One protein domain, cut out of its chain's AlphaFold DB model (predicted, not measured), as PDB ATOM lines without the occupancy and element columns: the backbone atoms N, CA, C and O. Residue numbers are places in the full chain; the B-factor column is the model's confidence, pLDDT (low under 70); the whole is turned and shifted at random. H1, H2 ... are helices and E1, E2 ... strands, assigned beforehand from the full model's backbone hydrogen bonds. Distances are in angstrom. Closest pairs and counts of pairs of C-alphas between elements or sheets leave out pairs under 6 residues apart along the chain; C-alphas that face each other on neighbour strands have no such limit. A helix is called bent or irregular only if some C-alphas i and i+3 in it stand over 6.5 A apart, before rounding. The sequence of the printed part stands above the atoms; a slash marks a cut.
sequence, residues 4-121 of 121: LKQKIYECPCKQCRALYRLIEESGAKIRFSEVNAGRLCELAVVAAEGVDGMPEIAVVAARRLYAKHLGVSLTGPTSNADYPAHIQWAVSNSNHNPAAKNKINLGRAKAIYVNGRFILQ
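This is residues 4 to 121 of the 121 residues of an uncharacterized protein of Pseudomonas marincola (UniProt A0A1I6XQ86). A compact, mostly helical domain is built round H3, a helix in the core with H2, H4 and H5 packed round it at steep or nearly perpendicular angles. A small two-strand hairpin, E1 and E2, covers residues 43 to 47 of H3 and also packs on H5, while H1 sits beyond H2, far from the core. The printed part has 118 residues with five named helices followed by two named strands, H1 H2 H3 H4 H5 E1 E2, and the sheet is antiparallel in the order E1 - E2. The radius of gyration of the C-alphas is 12.9 A, and the rounded outline spans 36 by 30 by 26 A.

H1, residues 4 to 10, begins with C-alpha 4 at (177.579, 149.120, 127.323). H2 is residues 14 to 25, 15.3 A from first to last C-alpha, and H3 is residues 37 to 47, 15.5 A. H4, residues 56 to 69, is the longest helix at 20.5 A; it is irregular, with C-alphas 57 and 60 at 7.0 A. H5, residues 85 to 93, begins with C-alpha 85 at (158.012, 157.106, 122.314) and measures 11.8 A. E1 is residues 111 to 114 and E2 residues 117 to 120, ending with C-alpha 120 at (162.473, 148.554, 111.918).

H3 is the hub, touching three helices. H2 and H3 touch about perpendicular at 87 degrees, with the C-alphas of Leu 19 and Ala 44 closest at 5.0 A. H3 and H4 touch at a steep tilt of 60 degrees, opposite ways, closest at the C-alphas of Glu 42 and Arg 63, 4.9 A. H3 and H5 touch at a tilt of 68 degrees, the same way, steep but only just short of about perpendicular; their closest C-alphas are those of Arg 39 and His 86, 5.4 A. H4 and H5 are near each other, with 5 pairs of C-alphas within 10 A. H1 touches H2, at residues 16 to 20 of H2 alone, with the C-alphas of Ile 8 and Cys 16 closest at 5.4 A; H1 and H3 are apart. The hairpin E1 and E2 is antiparallel at 158 degrees, with N 112 and O 119 at 3.0 A and N 119 and O 112 at 2.9 A. The closest C-alphas of H3 and E2 are those of Ala 47 and Leu 120, 4.7 A; those of H5 and E1 are Val 91 and Ala 111, 4.8 A. Residues 54 to 55 form a short antiparallel pairing with residues 117 to 118 of E2. In H1, H2, H3 and H5 every O i to N i+4 pair is within hydrogen-bond range; in H4, 8 of 10 are.

The two C-alphas farthest apart are those of Glu 10 and Ala 99, 37.4 A. The links from H2 to H3, H4 to H5 and H5 to E1 are long. The printed part has no cut, and no printed residue is under 70 in pLDDT.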
ATOM      1  N   LEU A   4     178.829 149.475 128.004       89.31
ATOM      2  CA  LEU A   4     177.579 149.120 127.323       89.31
ATOM      3  C   LEU A   4     177.765 148.690 125.856       89.31
ATOM      4  O   LEU A   4     177.096 147.762 125.398       89.31
ATOM      5  N   LYS A   5     178.643 149.361 125.097       90.31
ATOM      6  CA  LYS A   5     178.885 148.988 123.694       90.31
ATOM      7  C   LYS A   5     179.508 147.595 123.625       90.31
ATOM      8  O   LYS A   5     179.073 146.793 122.808       90.31
ATOM      9  N   GLN A   6     180.479 147.301 124.487       90.81
ATOM     10  CA  GLN A   6     181.104 145.982 124.538       90.81
ATOM     11  C   GLN A   6     180.088 144.890 124.905       90.81
ATOM     12  O   GLN A   6     179.927 143.941 124.140       90.81
ATOM     13  N   LYS A   7     179.302 145.094 125.974       91.19
ATOM     14  CA  LYS A   7     178.219 144.181 126.387       91.19
ATOM     15  C   LYS A   7     177.260 143.836 125.248       91.19
ATOM     16  O   LYS A   7     176.864 142.687 125.093       91.19
ATOM     17  N   ILE A   8     176.881 144.826 124.440       93.06
ATOM     18  CA  ILE A   8     175.974 144.613 123.307       93.06
ATOM     19  C   ILE A   8     176.636 143.792 122.197       93.06
ATOM     20  O   ILE A   8     175.973 142.928 121.633       93.06
ATOM     21  N   TYR A   9     177.904 144.052 121.865       91.62
ATOM     22  CA  TYR A   9     178.589 143.357 120.765       91.62
ATOM     23  C   TYR A   9     178.935 141.907 121.122       91.62
ATOM     24  O   TYR A   9     178.979 141.058 120.237       91.62
ATOM     25  N   GLU A  10     179.147 141.615 122.404       93.44
ATOM     26  CA  GLU A  10     179.441 140.264 122.897       93.44
ATOM     27  C   GLU A  10     178.171 139.450 123.204       93.44
ATOM     28  O   GLU A  10     178.226 138.224 123.311       93.44
ATOM     29  N   CYS A  11     177.008 140.098 123.331       94.94
ATOM     30  CA  CYS A  11     175.768 139.417 123.679       94.94
ATOM     31  C   CYS A  11     175.113 138.724 122.462       94.94
ATOM     32  O   CYS A  11     174.758 139.377 121.475       94.94
ATOM     33  N   PRO A  12     174.835 137.406 122.537       95.06
ATOM     34  CA  PRO A  12     174.276 136.640 121.428       95.06
ATOM     35  C   PRO A  12     172.741 136.707 121.344       95.06
ATOM     36  O   PRO A  12     172.136 135.903 120.632       95.06
ATOM     37  N   CYS A  13     172.054 137.598 122.066       97.19
ATOM     38  CA  CYS A  13     170.594 137.677 121.976       97.19
ATOM     39  C   CYS A  13     170.135 138.294 120.637       97.19
ATOM     40  O   CYS A  13     170.887 138.994 119.949       97.19
ATOM     41  N   LYS A  14     168.877 138.040 120.244       97.06
ATOM     42  CA  LYS A  14     168.343 138.546 118.966       97.06
ATOM     43  C   LYS A  14     168.331 140.078 118.899       97.06
ATOM     44  O   LYS A  14     168.601 140.631 117.840       97.06
ATOM     45  N   GLN A  15     168.098 140.749 120.026       97.88
ATOM     46  CA  GLN A  15     168.068 142.207 120.143       97.88
ATOM     47  C   GLN A  15     169.452 142.832 119.943       97.88
ATOM     48  O   GLN A  15     169.581 143.804 119.202       97.88
ATOM     49  N   CYS A  16     170.498 142.242 120.528       97.00
ATOM     50  CA  CYS A  16     171.882 142.674 120.327       97.00
ATOM     51  C   CYS A  16     172.312 142.522 118.867       97.00
ATOM     52  O   CYS A  16     172.828 143.473 118.278       97.00
ATOM     53  N   ARG A  17     172.008 141.377 118.238       96.06
ATOM     54  CA  ARG A  17     172.264 141.175 116.802       96.06
ATOM     55  C   ARG A  17     171.503 142.167 115.926       96.06
ATOM     56  O   ARG A  17     172.080 142.713 114.994       96.06
ATOM     57  N   ALA A  18     170.227 142.414 116.212       96.75
ATOM     58  CA  ALA A  18     169.433 143.377 115.454       96.75
ATOM     59  C   ALA A  18     170.005 144.796 115.569       96.75
ATOM     60  O   ALA A  18     170.129 145.501 114.571       96.75
ATOM     61  N   LEU A  19     170.430 145.194 116.770       95.19
ATOM     62  CA  LEU A  19     171.066 146.487 116.993       95.19
ATOM     63  C   LEU A  19     172.410 146.611 116.258       95.19
ATOM     64  O   LEU A  19     172.682 147.660 115.676       95.19
ATOM     65  N   TYR A  20     173.215 145.545 116.237       93.81
ATOM     66  CA  TYR A  20     174.431 145.477 115.423       93.81
ATOM     67  C   TYR A  20     174.116 145.703 113.941       93.81
ATOM     68  O   TYR A  20     174.696 146.596 113.331       93.81
ATOM     69  N   ARG A  21     173.140 144.973 113.382       94.38
ATOM     70  CA  ARG A  21     172.729 145.126 111.976       94.38
ATOM     71  C   ARG A  21     172.284 146.551 111.664       94.38
ATOM     72  O   ARG A  21     172.735 147.134 110.684       94.38
ATOM     73  N   LEU A  22     171.469 147.157 112.529       95.25
ATOM     74  CA  LEU A  22     171.043 148.546 112.347       95.25
ATOM     75  C   LEU A  22     172.228 149.514 112.257       95.25
ATOM     76  O   LEU A  22     172.225 150.420 111.424       95.25
ATOM     77  N   ILE A  23     173.226 149.351 113.122       94.12
ATOM     78  CA  ILE A  23     174.344 150.291 113.228       94.12
ATOM     79  C   ILE A  23     175.383 150.039 112.137       94.12
ATOM     80  O   ILE A  23     175.755 150.974 111.431       94.12
ATOM     81  N   GLU A  24     175.836 148.797 111.997       94.00
ATOM     82  CA  GLU A  24     176.981 148.438 111.155       94.00
ATOM     83  C   GLU A  24     176.566 148.155 109.709       94.00
ATOM     84  O   GLU A  24     177.223 148.614 108.778       94.00
ATOM     85  N   GLU A  25     175.446 147.461 109.492       93.81
ATOM     86  CA  GLU A  25     175.004 147.094 108.140       93.81
ATOM     87  C   GLU A  25     174.133 148.192 107.522       93.81
ATOM     88  O   GLU A  25     174.341 148.602 106.374       93.81
ATOM     89  N   SER A  26     173.160 148.706 108.275       94.50
ATOM     90  CA  SER A  26     172.280 149.773 107.790       94.50
ATOM     91  C   SER A  26     172.918 151.157 107.925       94.50
ATOM     92  O   SER A  26     172.527 152.060 107.190       94.50
ATOM     93  N   GLY A  27     173.926 151.340 108.783       95.75
ATOM     94  CA  GLY A  27     174.619 152.620 108.965       95.75
ATOM     95  C   GLY A  27     173.901 153.605 109.895       95.75
ATOM     96  O   GLY A  27     174.183 154.808 109.850       95.75
ATOM     97  N   ALA A  28     172.958 153.135 110.721       95.25
ATOM     98  CA  ALA A  28     172.208 153.975 111.649       95.25
ATOM     99  C   ALA A  28     173.128 154.625 112.694       95.25
ATOM    100  O   ALA A  28     173.951 153.975 113.339       95.25
ATOM    101  N   LYS A  29     172.951 155.929 112.936       93.69
ATOM    102  CA  LYS A  29     173.741 156.683 113.925       93.69
ATOM    103  C   LYS A  29     173.082 156.633 115.303       93.69
ATOM    104  O   LYS A  29     172.645 157.652 115.844       93.69
ATOM    105  N   ILE A  30     173.000 155.432 115.869       90.19
ATOM    106  CA  ILE A  30     172.496 155.203 117.229       90.19
ATOM    107  C   ILE A  30     173.639 155.429 118.226       90.19
ATOM    108  O   ILE A  30     174.729 154.881 118.081       90.19
ATOM    109  N   ARG A  31     173.404 156.263 119.244       86.50
ATOM    110  CA  ARG A  31     174.383 156.522 120.309       86.50
ATOM    111  C   ARG A  31     174.224 155.495 121.430       86.50
ATOM    112  O   ARG A  31     173.120 155.310 121.934       86.50
ATOM    113  N   PHE A  32     175.333 154.897 121.859       88.19
ATOM    114  CA  PHE A  32     175.392 154.078 123.069       88.19
ATOM    115  C   PHE A  32     175.458 154.994 124.294       88.19
ATOM    116  O   PHE A  32     176.420 155.743 124.454       88.19
ATOM    117  N   SER A  33     174.429 154.966 125.139       87.25
ATOM    118  CA  SER A  33     174.350 155.779 126.355       87.25
ATOM    119  C   SER A  33     173.528 155.040 127.400       87.25
ATOM    120  O   SER A  33     172.373 154.723 127.139       87.25
ATOM    121  N   GLU A  34     174.108 154.795 128.574       85.25
ATOM    122  CA  GLU A  34     173.382 154.195 129.702       85.25
ATOM    123  C   GLU A  34     172.320 155.153 130.249       85.25
ATOM    124  O   GLU A  34     171.182 154.756 130.472       85.25
ATOM    125  N   VAL A  35     172.651 156.446 130.336       84.06
ATOM    126  CA  VAL A  35     171.725 157.502 130.782       84.06
ATOM    127  C   VAL A  35     170.504 157.618 129.861       84.06
ATOM    128  O   VAL A  35     169.401 157.889 130.319       84.06
ATOM    129  N   ASN A  36     170.678 157.384 128.557       83.25
ATOM    130  CA  ASN A  36     169.610 157.478 127.557       83.25
ATOM    131  C   ASN A  36     169.327 156.127 126.880       83.25
ATOM    132  O   ASN A  36     169.036 156.068 125.679       83.25
ATOM    133  N   ALA A  37     169.417 155.035 127.648       90.62
ATOM    134  CA  ALA A  37     169.329 153.674 127.123       90.62
ATOM    135  C   ALA A  37     167.951 153.316 126.543       90.62
ATOM    136  O   ALA A  37     167.874 152.396 125.728       90.62
ATOM    137  N   GLY A  38     166.881 154.044 126.893       93.81
ATOM    138  CA  GLY A  38     165.519 153.774 126.424       93.81
ATOM    139  C   GLY A  38     165.411 153.715 124.904       93.81
ATOM    140  O   GLY A  38     164.883 152.742 124.367       93.81
ATOM    141  N   ARG A  39     166.012 154.679 124.192       94.00
ATOM    142  CA  ARG A  39     166.009 154.699 122.720       94.00
ATOM    143  C   ARG A  39     166.716 153.484 122.142       94.00
ATOM    144  O   ARG A  39     166.201 152.854 121.226       94.00
ATOM    145  N   LEU A  40     167.900 153.172 122.655       94.62
ATOM    146  CA  LEU A  40     168.685 152.037 122.185       94.62
ATOM    147  C   LEU A  40     167.936 150.721 122.422       94.62
ATOM    148  O   LEU A  40     167.854 149.894 121.516       94.62
ATOM    149  N   CYS A  41     167.352 150.556 123.611       97.06
ATOM    150  CA  CYS A  41     166.629 149.346 123.974       97.06
ATOM    151  C   CYS A  41     165.360 149.170 123.136       97.06
ATOM    152  O   CYS A  41     165.082 148.068 122.674       97.06
ATOM    153  N   GLU A  42     164.610 150.250 122.914       98.00
ATOM    154  CA  GLU A  42     163.359 150.210 122.160       98.00
ATOM    155  C   GLU A  42     163.589 149.884 120.680       98.00
ATOM    156  O   GLU A  42     162.930 149.009 120.126       98.00
ATOM    157  N   LEU A  43     164.575 150.526 120.043       97.25
ATOM    158  CA  LEU A  43     164.903 150.232 118.647       97.25
ATOM    159  C   LEU A  43     165.434 148.801 118.482       97.25
ATOM    160  O   LEU A  43     165.074 148.126 117.523       97.25
ATOM    161  N   ALA A  44     166.241 148.313 119.430       97.62
ATOM    162  CA  ALA A  44     166.760 146.949 119.394       97.62
ATOM    163  C   ALA A  44     165.647 145.898 119.482       97.62
ATOM    164  O   ALA A  44     165.674 144.923 118.732       97.62
ATOM    165  N   VAL A  45     164.663 146.083 120.375       98.50
ATOM    166  CA  VAL A  45     163.573 145.108 120.520       98.50
ATOM    167  C   VAL A  45     162.646 145.108 119.311       98.50
ATOM    168  O   VAL A  45     162.270 144.033 118.866       98.50
ATOM    169  N   VAL A  46     162.346 146.274 118.727       98.44
ATOM    170  CA  VAL A  46     161.514 146.353 117.515       98.44
ATOM    171  C   VAL A  46     162.236 145.736 116.318       98.44
ATOM    172  O   VAL A  46     161.651 144.928 115.601       98.44
ATOM    173  N   ALA A  47     163.516 146.058 116.120       98.06
ATOM    174  CA  ALA A  47     164.282 145.511 115.003       98.06
ATOM    175  C   ALA A  47     164.515 144.001 115.106       98.06
ATOM    176  O   ALA A  47     164.666 143.323 114.092       98.06
ATOM    177  N   ALA A  48     164.509 143.453 116.321       98.12
ATOM    178  CA  ALA A  48     164.629 142.016 116.536       98.12
ATOM    179  C   ALA A  48     163.444 141.202 116.000       98.12
ATOM    180  O   ALA A  48     163.601 139.998 115.806       98.12
ATOM    181  N   GLU A  49     162.288 141.832 115.769       97.75
ATOM    182  CA  GLU A  49     161.111 141.181 115.178       97.75
ATOM    183  C   GLU A  49     161.119 141.227 113.641       97.75
ATOM    184  O   GLU A  49     160.321 140.550 112.999       97.75
ATOM    185  N   GLY A  50     162.026 142.000 113.030       94.56
ATOM    186  CA  GLY A  50     162.169 142.075 111.576       94.56
ATOM    187  C   GLY A  50     160.858 142.425 110.863       94.56
ATOM    188  O   GLY A  50     160.165 143.370 111.241       94.56
ATOM    189  N   VAL A  51     160.527 141.653 109.822       93.81
ATOM    190  CA  VAL A  51     159.348 141.873 108.963       93.81
ATOM    191  C   VAL A  51     158.018 141.685 109.688       93.81
ATOM    192  O   VAL A  51     157.043 142.338 109.320       93.81
ATOM    193  N   ASP A  52     157.975 140.843 110.721       95.38
ATOM    194  CA  ASP A  52     156.751 140.607 111.489       95.38
ATOM    195  C   ASP A  52     156.389 141.839 112.324       95.38
ATOM    196  O   ASP A  52     155.219 142.068 112.640       95.38
ATOM    197  N   GLY A  53     157.388 142.651 112.679       96.75
ATOM    198  CA  GLY A  53     157.233 143.831 113.515       96.75
ATOM    199  C   GLY A  53     156.771 143.517 114.939       96.75
ATOM    200  O   GLY A  53     156.348 142.412 115.276       96.75
ATOM    201  N   MET A  54     156.816 144.528 115.798       98.31
ATOM    202  CA  MET A  54     156.397 144.432 117.191       98.31
ATOM    203  C   MET A  54     155.035 145.112 117.394       98.31
ATOM    204  O   MET A  54     154.898 146.282 117.027       98.31
ATOM    205  N   PRO A  55     154.036 144.439 118.004       97.88
ATOM    206  CA  PRO A  55     152.791 145.088 118.405       97.88
ATOM    207  C   PRO A  55     153.070 146.275 119.320       97.88
ATOM    208  O   PRO A  55     153.859 146.150 120.255       97.88
ATOM    209  N   GLU A  56     152.386 147.396 119.101       95.38
ATOM    210  CA  GLU A  56     152.552 148.615 119.906       95.38
ATOM    211  C   GLU A  56     152.446 148.348 121.414       95.38
ATOM    212  O   GLU A  56     153.307 148.765 122.190       95.38
ATOM    213  N   ILE A  57     151.454 147.546 121.807       95.12
ATOM    214  CA  ILE A  57     151.204 147.149 123.198       95.12
ATOM    215  C   ILE A  57     152.361 146.363 123.839       95.12
ATOM    216  O   ILE A  57     152.477 146.324 125.061       95.12
ATOM    217  N   ALA A  58     153.224 145.732 123.037       98.06
ATOM    218  CA  ALA A  58     154.317 144.886 123.512       98.06
ATOM    219  C   ALA A  58     155.647 145.645 123.654       98.06
ATOM    220  O   ALA A  58     156.531 145.203 124.392       98.06
ATOM    221  N   VAL A  59     155.794 146.795 122.983       98.25
ATOM    222  CA  VAL A  59     157.074 147.514 122.883       98.25
ATOM    223  C   VAL A  59     157.611 147.935 124.250       98.25
ATOM    224  O   VAL A  59     158.782 147.709 124.551       98.25
ATOM    225  N   VAL A  60     156.764 148.508 125.108       97.94
ATOM    226  CA  VAL A  60     157.182 149.027 126.423       97.94
ATOM    227  C   VAL A  60     157.688 147.901 127.329       97.94
ATOM    228  O   VAL A  60     158.738 148.037 127.966       97.94
ATOM    229  N   ALA A  61     156.978 146.770 127.353       98.19
ATOM    230  CA  ALA A  61     157.386 145.597 128.117       98.19
ATOM    231  C   ALA A  61     158.711 145.024 127.586       98.19
ATOM    232  O   ALA A  61     159.639 144.798 128.365       98.19
ATOM    233  N   ALA A  62     158.843 144.872 126.264       98.31
ATOM    234  CA  ALA A  62     160.059 144.367 125.632       98.31
ATOM    235  C   ALA A  62     161.272 145.281 125.881       98.31
ATOM    236  O   ALA A  62     162.349 144.793 126.226       98.31
ATOM    237  N   ARG A  63     161.095 146.607 125.794       98.06
ATOM    238  CA  ARG A  63     162.135 147.602 126.104       98.06
ATOM    239  C   ARG A  63     162.645 147.451 127.536       98.06
ATOM    240  O   ARG A  63     163.855 147.413 127.745       98.06
ATOM    241  N   ARG A  64     161.739 147.359 128.517       97.69
ATOM    242  CA  ARG A  64     162.084 147.208 129.944       97.69
ATOM    243  C   ARG A  64     162.790 145.879 130.221       97.69
ATOM    244  O   ARG A  64     163.788 145.863 130.939       97.69
ATOM    245  N   LEU A  65     162.322 144.784 129.618       98.12
ATOM    246  CA  LEU A  65     162.968 143.471 129.724       98.12
ATOM    247  C   LEU A  65     164.380 143.482 129.136       98.12
ATOM    248  O   LEU A  65     165.306 142.960 129.754       98.12
ATOM    249  N   TYR A  66     164.563 144.107 127.974       97.94
ATOM    250  CA  TYR A  66     165.873 144.190 127.341       97.94
ATOM    251  C   TYR A  66     166.834 145.123 128.093       97.94
ATOM    252  O   TYR A  66     168.001 144.781 128.267       97.94
ATOM    253  N   ALA A  67     166.350 146.240 128.642       96.50
ATOM    254  CA  ALA A  67     167.148 147.089 129.527       96.50
ATOM    255  C   ALA A  67     167.634 146.321 130.770       96.50
ATOM    256  O   ALA A  67     168.823 146.339 131.090       96.50
ATOM    257  N   LYS A  68     166.738 145.552 131.410       96.62
ATOM    258  CA  LYS A  68     167.096 144.659 132.522       96.62
ATOM    259  C   LYS A  68     168.138 143.621 132.102       96.62
ATOM    260  O   LYS A  68     169.077 143.381 132.850       96.62
ATOM    261  N   HIS A  69     167.993 143.032 130.915       96.38
ATOM    262  CA  HIS A  69     168.957 142.074 130.366       96.38
ATOM    263  C   HIS A  69     170.359 142.680 130.195       96.38
ATOM    264  O   HIS A  69     171.344 142.025 130.519       96.38
ATOM    265  N   LEU A  70     170.455 143.937 129.753       94.44
ATOM    266  CA  LEU A  70     171.729 144.657 129.634       94.44
ATOM    267  C   LEU A  70     172.268 145.185 130.978       94.44
ATOM    268  O   LEU A  70     173.366 145.741 131.016       94.44
ATOM    269  N   GLY A  71     171.510 145.042 132.071       94.12
ATOM    270  CA  GLY A  71     171.859 145.598 133.377       94.12
ATOM    271  C   GLY A  71     171.804 147.127 133.426       94.12
ATOM    272  O   GLY A  71     172.519 147.727 134.224       94.12
ATOM    273  N   VAL A  72     170.992 147.766 132.572       93.00
ATOM    274  CA  VAL A  72     170.857 149.230 132.517       93.00
ATOM    275  C   VAL A  72     169.516 149.693 133.080       93.00
ATOM    276  O   VAL A  72     168.462 149.112 132.809       93.00
ATOM    277  N   SER A  73     169.552 150.783 133.841       92.00
ATOM    278  CA  SER A  73     168.357 151.421 134.391       92.00
ATOM    279  C   SER A  73     167.761 152.408 133.392       92.00
ATOM    280  O   SER A  73     168.458 153.266 132.858       92.00
ATOM    281  N   LEU A  74     166.448 152.330 133.170       93.69
ATOM    282  CA  LEU A  74     165.721 153.326 132.383       93.69
ATOM    283  C   LEU A  74     165.275 154.464 133.303       93.69
ATOM    284  O   LEU A  74     164.349 154.297 134.096       93.69
ATOM    285  N   THR A  75     165.928 155.618 133.200       89.19
ATOM    286  CA  THR A  75     165.613 156.806 134.003       89.19
ATOM    287  C   THR A  75     165.176 157.974 133.123       89.19
ATOM    288  O   THR A  75     165.651 158.156 132.003       89.19
ATOM    289  N   GLY A  76     164.240 158.774 133.633       88.12
ATOM    290  CA  GLY A  76     163.713 159.946 132.939       88.12
ATOM    291  C   GLY A  76     162.424 159.693 132.144       88.12
ATOM    292  O   GLY A  76     162.077 158.546 131.841       88.12
ATOM    293  N   PRO A  77     161.709 160.779 131.800       90.12
ATOM    294  CA  PRO A  77     160.328 160.720 131.325       90.12
ATOM    295  C   PRO A  77     160.188 160.008 129.980       90.12
ATOM    296  O   PRO A  77     159.267 159.223 129.809       90.12
ATOM    297  N   THR A  78     161.109 160.228 129.038       90.06
ATOM    298  CA  THR A  78     161.051 159.575 127.719       90.06
ATOM    299  C   THR A  78     161.662 158.175 127.743       90.06
ATOM    300  O   THR A  78     161.105 157.256 127.156       90.06
ATOM    301  N   SER A  79     162.789 157.995 128.444       91.56
ATOM    302  CA  SER A  79     163.536 156.725 128.475       91.56
ATOM    303  C   SER A  79     162.724 155.582 129.100       91.56
ATOM    304  O   SER A  79     162.807 154.439 128.649       91.56
ATOM    305  N   ASN A  80     161.917 155.891 130.124       93.50
ATOM    306  CA  ASN A  80     161.049 154.932 130.811       93.50
ATOM    307  C   ASN A  80     159.545 155.199 130.599       93.50
ATOM    308  O   ASN A  80     158.729 154.719 131.386       93.50
ATOM    309  N   ALA A  81     159.172 155.934 129.547       94.38
ATOM    310  CA  ALA A  81     157.781 156.274 129.238       94.38
ATOM    311  C   ALA A  81     156.871 155.036 129.155       94.38
ATOM    312  O   ALA A  81     157.268 154.023 128.586       94.38
ATOM    313  N   ASP A  82     155.621 155.113 129.609       96.00
ATOM    314  CA  ASP A  82     154.653 154.004 129.487       96.00
ATOM    315  C   ASP A  82     154.085 153.814 128.067       96.00
ATOM    316  O   ASP A  82     153.131 153.069 127.861       96.00
ATOM    317  N   TYR A  83     154.693 154.453 127.070       95.94
ATOM    318  CA  TYR A  83     154.355 154.352 125.654       95.94
ATOM    319  C   TYR A  83     155.639 154.276 124.800       95.94
ATOM    320  O   TYR A  83     156.723 154.642 125.278       95.94
ATOM    321  N   PRO A  84     155.562 153.784 123.547       96.50
ATOM    322  CA  PRO A  84     156.734 153.523 122.705       96.50
ATOM    323  C   PRO A  84     157.242 154.782 121.984       96.50
ATOM    324  O   PRO A  84     157.230 154.897 120.755       96.50
ATOM    325  N   ALA A  85     157.673 155.764 122.775       94.94
ATOM    326  CA  ALA A  85     158.012 157.106 122.314       94.94
ATOM    327  C   ALA A  85     159.139 157.138 121.266       94.94
ATOM    328  O   ALA A  85     159.143 157.986 120.373       94.94
ATOM    329  N   HIS A  86     160.130 156.253 121.376       95.31
ATOM    330  CA  HIS A  86     161.339 156.307 120.560       95.31
ATOM    331  C   HIS A  86     161.124 155.739 119.157       95.31
ATOM    332  O   HIS A  86     161.620 156.324 118.190       95.31
ATOM    333  N   ILE A  87     160.386 154.637 119.026       97.00
ATOM    334  CA  ILE A  87     160.026 154.069 117.726       97.00
ATOM    335  C   ILE A  87     158.951 154.916 117.039       97.00
ATOM    336  O   ILE A  87     159.078 155.170 115.843       97.00
ATOM    337  N   GLN A  88     157.983 155.470 117.780       96.31
ATOM    338  CA  GLN A  88     157.040 156.460 117.240       96.31
ATOM    339  C   GLN A  88     157.786 157.673 116.667       96.31
ATOM    340  O   GLN A  88     157.536 158.099 115.536       96.31
ATOM    341  N   TRP A  89     158.770 158.195 117.408       95.00
ATOM    342  CA  TRP A  89     159.619 159.273 116.912       95.00
ATOM    343  C   TRP A  89     160.412 158.859 115.669       95.00
ATOM    344  O   TRP A  89     160.543 159.658 114.741       95.00
ATOM    345  N   ALA A  90     160.919 157.624 115.630       95.12
ATOM    346  CA  ALA A  90     161.689 157.106 114.507       95.12
ATOM    347  C   ALA A  90     160.871 156.957 113.220       95.12
ATOM    348  O   ALA A  90     161.381 157.295 112.154       95.12
ATOM    349  N   VAL A  91     159.613 156.520 113.319       95.62
ATOM    350  CA  VAL A  91     158.677 156.470 112.187       95.62
ATOM    351  C   VAL A  91     158.447 157.878 111.634       95.62
ATOM    352  O   VAL A  91     158.643 158.125 110.445       95.62
ATOM    353  N   SER A  92     158.113 158.835 112.502       94.75
ATOM    354  CA  SER A  92     157.766 160.197 112.079       94.75
ATOM    355  C   SER A  92     158.966 161.012 111.592       94.75
ATOM    356  O   SER A  92     158.815 161.870 110.723       94.75
ATOM    357  N   ASN A  93     160.163 160.757 112.126       94.94
ATOM    358  CA  ASN A  93     161.348 161.583 111.886       94.94
ATOM    359  C   ASN A  93     162.493 160.844 111.188       94.94
ATOM    360  O   ASN A  93     163.630 161.306 111.240       94.94
ATOM    361  N   SER A  94     162.245 159.708 110.538       92.75
ATOM    362  CA  SER A  94     163.281 159.021 109.755       92.75
ATOM    363  C   SER A  94     163.919 159.952 108.710       92.75
ATOM    364  O   SER A  94     163.247 160.788 108.105       92.75
ATOM    365  N   ASN A  95     165.212 159.765 108.429       93.31
ATOM    366  CA  ASN A  95     165.906 160.403 107.308       93.31
ATOM    367  C   ASN A  95     165.263 160.101 105.942       93.31
ATOM    368  O   ASN A  95     165.498 160.847 104.992       93.31
ATOM    369  N   HIS A  96     164.438 159.055 105.854       91.38
ATOM    370  CA  HIS A  96     163.662 158.697 104.667       91.38
ATOM    371  C   HIS A  96     162.331 159.453 104.549       91.38
ATOM    372  O   HIS A  96     161.716 159.413 103.487       91.38
ATOM    373  N   ASN A  97     161.890 160.157 105.596       90.75
ATOM    374  CA  ASN A  97     160.714 161.018 105.530       90.75
ATOM    375  C   ASN A  97     161.123 162.427 105.051       90.75
ATOM    376  O   ASN A  97     161.797 163.154 105.796       90.75
ATOM    377  N   PRO A  98     160.728 162.863 103.839       88.81
ATOM    378  CA  PRO A  98     161.075 164.193 103.342       88.81
ATOM    379  C   PRO A  98     160.458 165.322 104.180       88.81
ATOM    380  O   PRO A  98     161.062 166.387 104.272       88.81
ATOM    381  N   ALA A  99     159.320 165.081 104.840       90.69
ATOM    382  CA  ALA A  99     158.615 166.069 105.657       90.69
ATOM    383  C   ALA A  99     159.147 166.185 107.103       90.69
ATOM    384  O   ALA A  99     158.699 167.046 107.861       90.69
ATOM    385  N   ALA A 100     160.089 165.329 107.518       90.88
ATOM    386  CA  ALA A 100     160.618 165.336 108.878       90.88
ATOM    387  C   ALA A 100     161.482 166.579 109.151       90.88
ATOM    388  O   ALA A 100     162.518 166.779 108.516       90.88
ATOM    389  N   LYS A 101     161.087 167.377 110.155       87.44
ATOM    390  CA  LYS A 101     161.823 168.580 110.588       87.44
ATOM    391  C   LYS A 101     163.132 168.237 111.305       87.44
ATOM    392  O   LYS A 101     164.152 168.863 111.050       87.44
ATOM    393  N   ASN A 102     163.109 167.220 112.168       88.19
ATOM    394  CA  ASN A 102     164.240 166.824 113.011       88.19
ATOM    395  C   ASN A 102     164.677 165.395 112.684       88.19
ATOM    396  O   ASN A 102     164.418 164.462 113.447       88.19
ATOM    397  N   LYS A 103     165.317 165.223 111.523       90.31
ATOM    398  CA  LYS A 103     165.653 163.902 110.982       90.31
ATOM    399  C   LYS A 103     166.561 163.106 111.920       90.31
ATOM    400  O   LYS A 103     167.629 163.565 112.322       90.31
ATOM    401  N   ILE A 104     166.168 161.870 112.203       91.12
ATOM    402  CA  ILE A 104     167.041 160.859 112.783       91.12
ATOM    403  C   ILE A 104     167.725 160.077 111.663       91.12
ATOM    404  O   ILE A 104     167.103 159.725 110.666       91.12
ATOM    405  N   ASN A 105     169.015 159.789 111.824       94.25
ATOM    406  CA  ASN A 105     169.760 159.012 110.842       94.25
ATOM    407  C   ASN A 105     169.668 157.512 111.171       94.25
ATOM    408  O   ASN A 105     170.380 157.026 112.052       94.25
ATOM    409  N   LEU A 106     168.785 156.803 110.466       95.12
ATOM    410  CA  LEU A 106     168.654 155.342 110.489       95.12
ATOM    411  C   LEU A 106     169.507 154.660 109.404       95.12
ATOM    412  O   LEU A 106     169.429 153.449 109.212       95.12
ATOM    413  N   GLY A 107     170.343 155.425 108.698       95.75
ATOM    414  CA  GLY A 107     171.114 154.937 107.568       95.75
ATOM    415  C   GLY A 107     170.186 154.488 106.442       95.75
ATOM    416  O   GLY A 107     169.442 155.307 105.901       95.75
ATOM    417  N   ARG A 108     170.246 153.203 106.090       96.56
ATOM    418  CA  ARG A 108     169.364 152.539 105.118       96.56
ATOM    419  C   ARG A 108     168.124 151.902 105.756       96.56
ATOM    420  O   ARG A 108     167.245 151.471 105.010       96.56
ATOM    421  N   ALA A 109     168.065 151.828 107.087       96.25
ATOM    422  CA  ALA A 109     166.966 151.183 107.793       96.25
ATOM    423  C   ALA A 109     165.697 152.042 107.766       96.25
ATOM    424  O   ALA A 109     165.733 153.263 107.947       96.25
ATOM    425  N   LYS A 110     164.549 151.393 107.603       94.81
ATOM    426  CA  LYS A 110     163.233 152.028 107.558       94.81
ATOM    427  C   LYS A 110     162.448 151.693 108.814       94.81
ATOM    428  O   LYS A 110     162.309 150.530 109.178       94.81
ATOM    429  N   ALA A 111     161.901 152.730 109.442       96.12
ATOM    430  CA  ALA A 111     160.922 152.605 110.512       96.12
ATOM    431  C   ALA A 111     159.528 152.853 109.933       96.12
ATOM    432  O   ALA A 111     159.293 153.918 109.359       96.12
ATOM    433  N   ILE A 112     158.611 151.902 110.087       96.19
ATOM    434  CA  ILE A 112     157.214 152.052 109.657       96.19
ATOM    435  C   ILE A 112     156.255 151.552 110.736       96.19
ATOM    436  O   ILE A 112     156.611 150.707 111.557       96.19
ATOM    437  N   TYR A 113     155.032 152.079 110.716       97.00
ATOM    438  CA  TYR A 113     153.920 151.600 111.527       97.00
ATOM    439  C   TYR A 113     152.794 151.145 110.604       97.00
ATOM    440  O   TYR A 113     152.319 151.921 109.775       97.00
ATOM    441  N   VAL A 114     152.400 149.880 110.714       96.44
ATOM    442  CA  VAL A 114     151.372 149.274 109.865       96.44
ATOM    443  C   VAL A 114     150.595 148.240 110.671       96.44
ATOM    444  O   VAL A 114     151.184 147.456 111.412       96.44
ATOM    445  N   ASN A 115     149.266 148.253 110.555       95.44
ATOM    446  CA  ASN A 115     148.368 147.292 111.208       95.44
ATOM    447  C   ASN A 115     148.628 147.112 112.722       95.44
ATOM    448  O   ASN A 115     148.628 145.992 113.227       95.44
ATOM    449  N   GLY A 116     148.886 148.207 113.450       96.56
ATOM    450  CA  GLY A 116     149.125 148.166 114.901       96.56
ATOM    451  C   GLY A 116     150.527 147.702 115.317       96.56
ATOM    452  O   GLY A 116     150.758 147.401 116.493       96.56
ATOM    453  N   ARG A 117     151.465 147.597 114.367       98.31
ATOM    454  CA  ARG A 117     152.808 147.049 114.588       98.31
ATOM    455  C   ARG A 117     153.884 147.994 114.076       98.31
ATOM    456  O   ARG A 117     153.748 148.591 113.009       98.31
ATOM    457  N   PHE A 118     154.975 148.089 114.825       98.38
ATOM    458  CA  PHE A 118     156.182 148.793 114.414       98.38
ATOM    459  C   PHE A 118     157.163 147.835 113.746       98.38
ATOM    460  O   PHE A 118     157.453 146.775 114.289       98.38
ATOM    461  N   ILE A 119     157.722 148.236 112.610       97.88
ATOM    462  CA  ILE A 119     158.780 147.507 111.902       97.88
ATOM    463  C   ILE A 119     160.001 148.420 111.807       97.88
ATOM    464  O   ILE A 119     159.860 149.611 111.513       97.88
ATOM    465  N   LEU A 120     161.190 147.862 112.049       97.19
ATOM    466  CA  LEU A 120     162.473 148.554 111.918       97.19
ATOM    467  C   LEU A 120     163.532 147.619 111.317       97.19
ATOM    468  O   LEU A 120     163.955 146.682 111.986       97.19
ATOM    469  N   GLN A 121     163.968 147.879 110.081       90.81
ATOM    470  CA  GLN A 121     164.978 147.076 109.370       90.81
ATOM    471  C   GLN A 121     165.699 147.884 108.294       90.81
ATOM    472  O   GLN A 121     165.014 148.693 107.627       90.81
TER     473      GLN A 121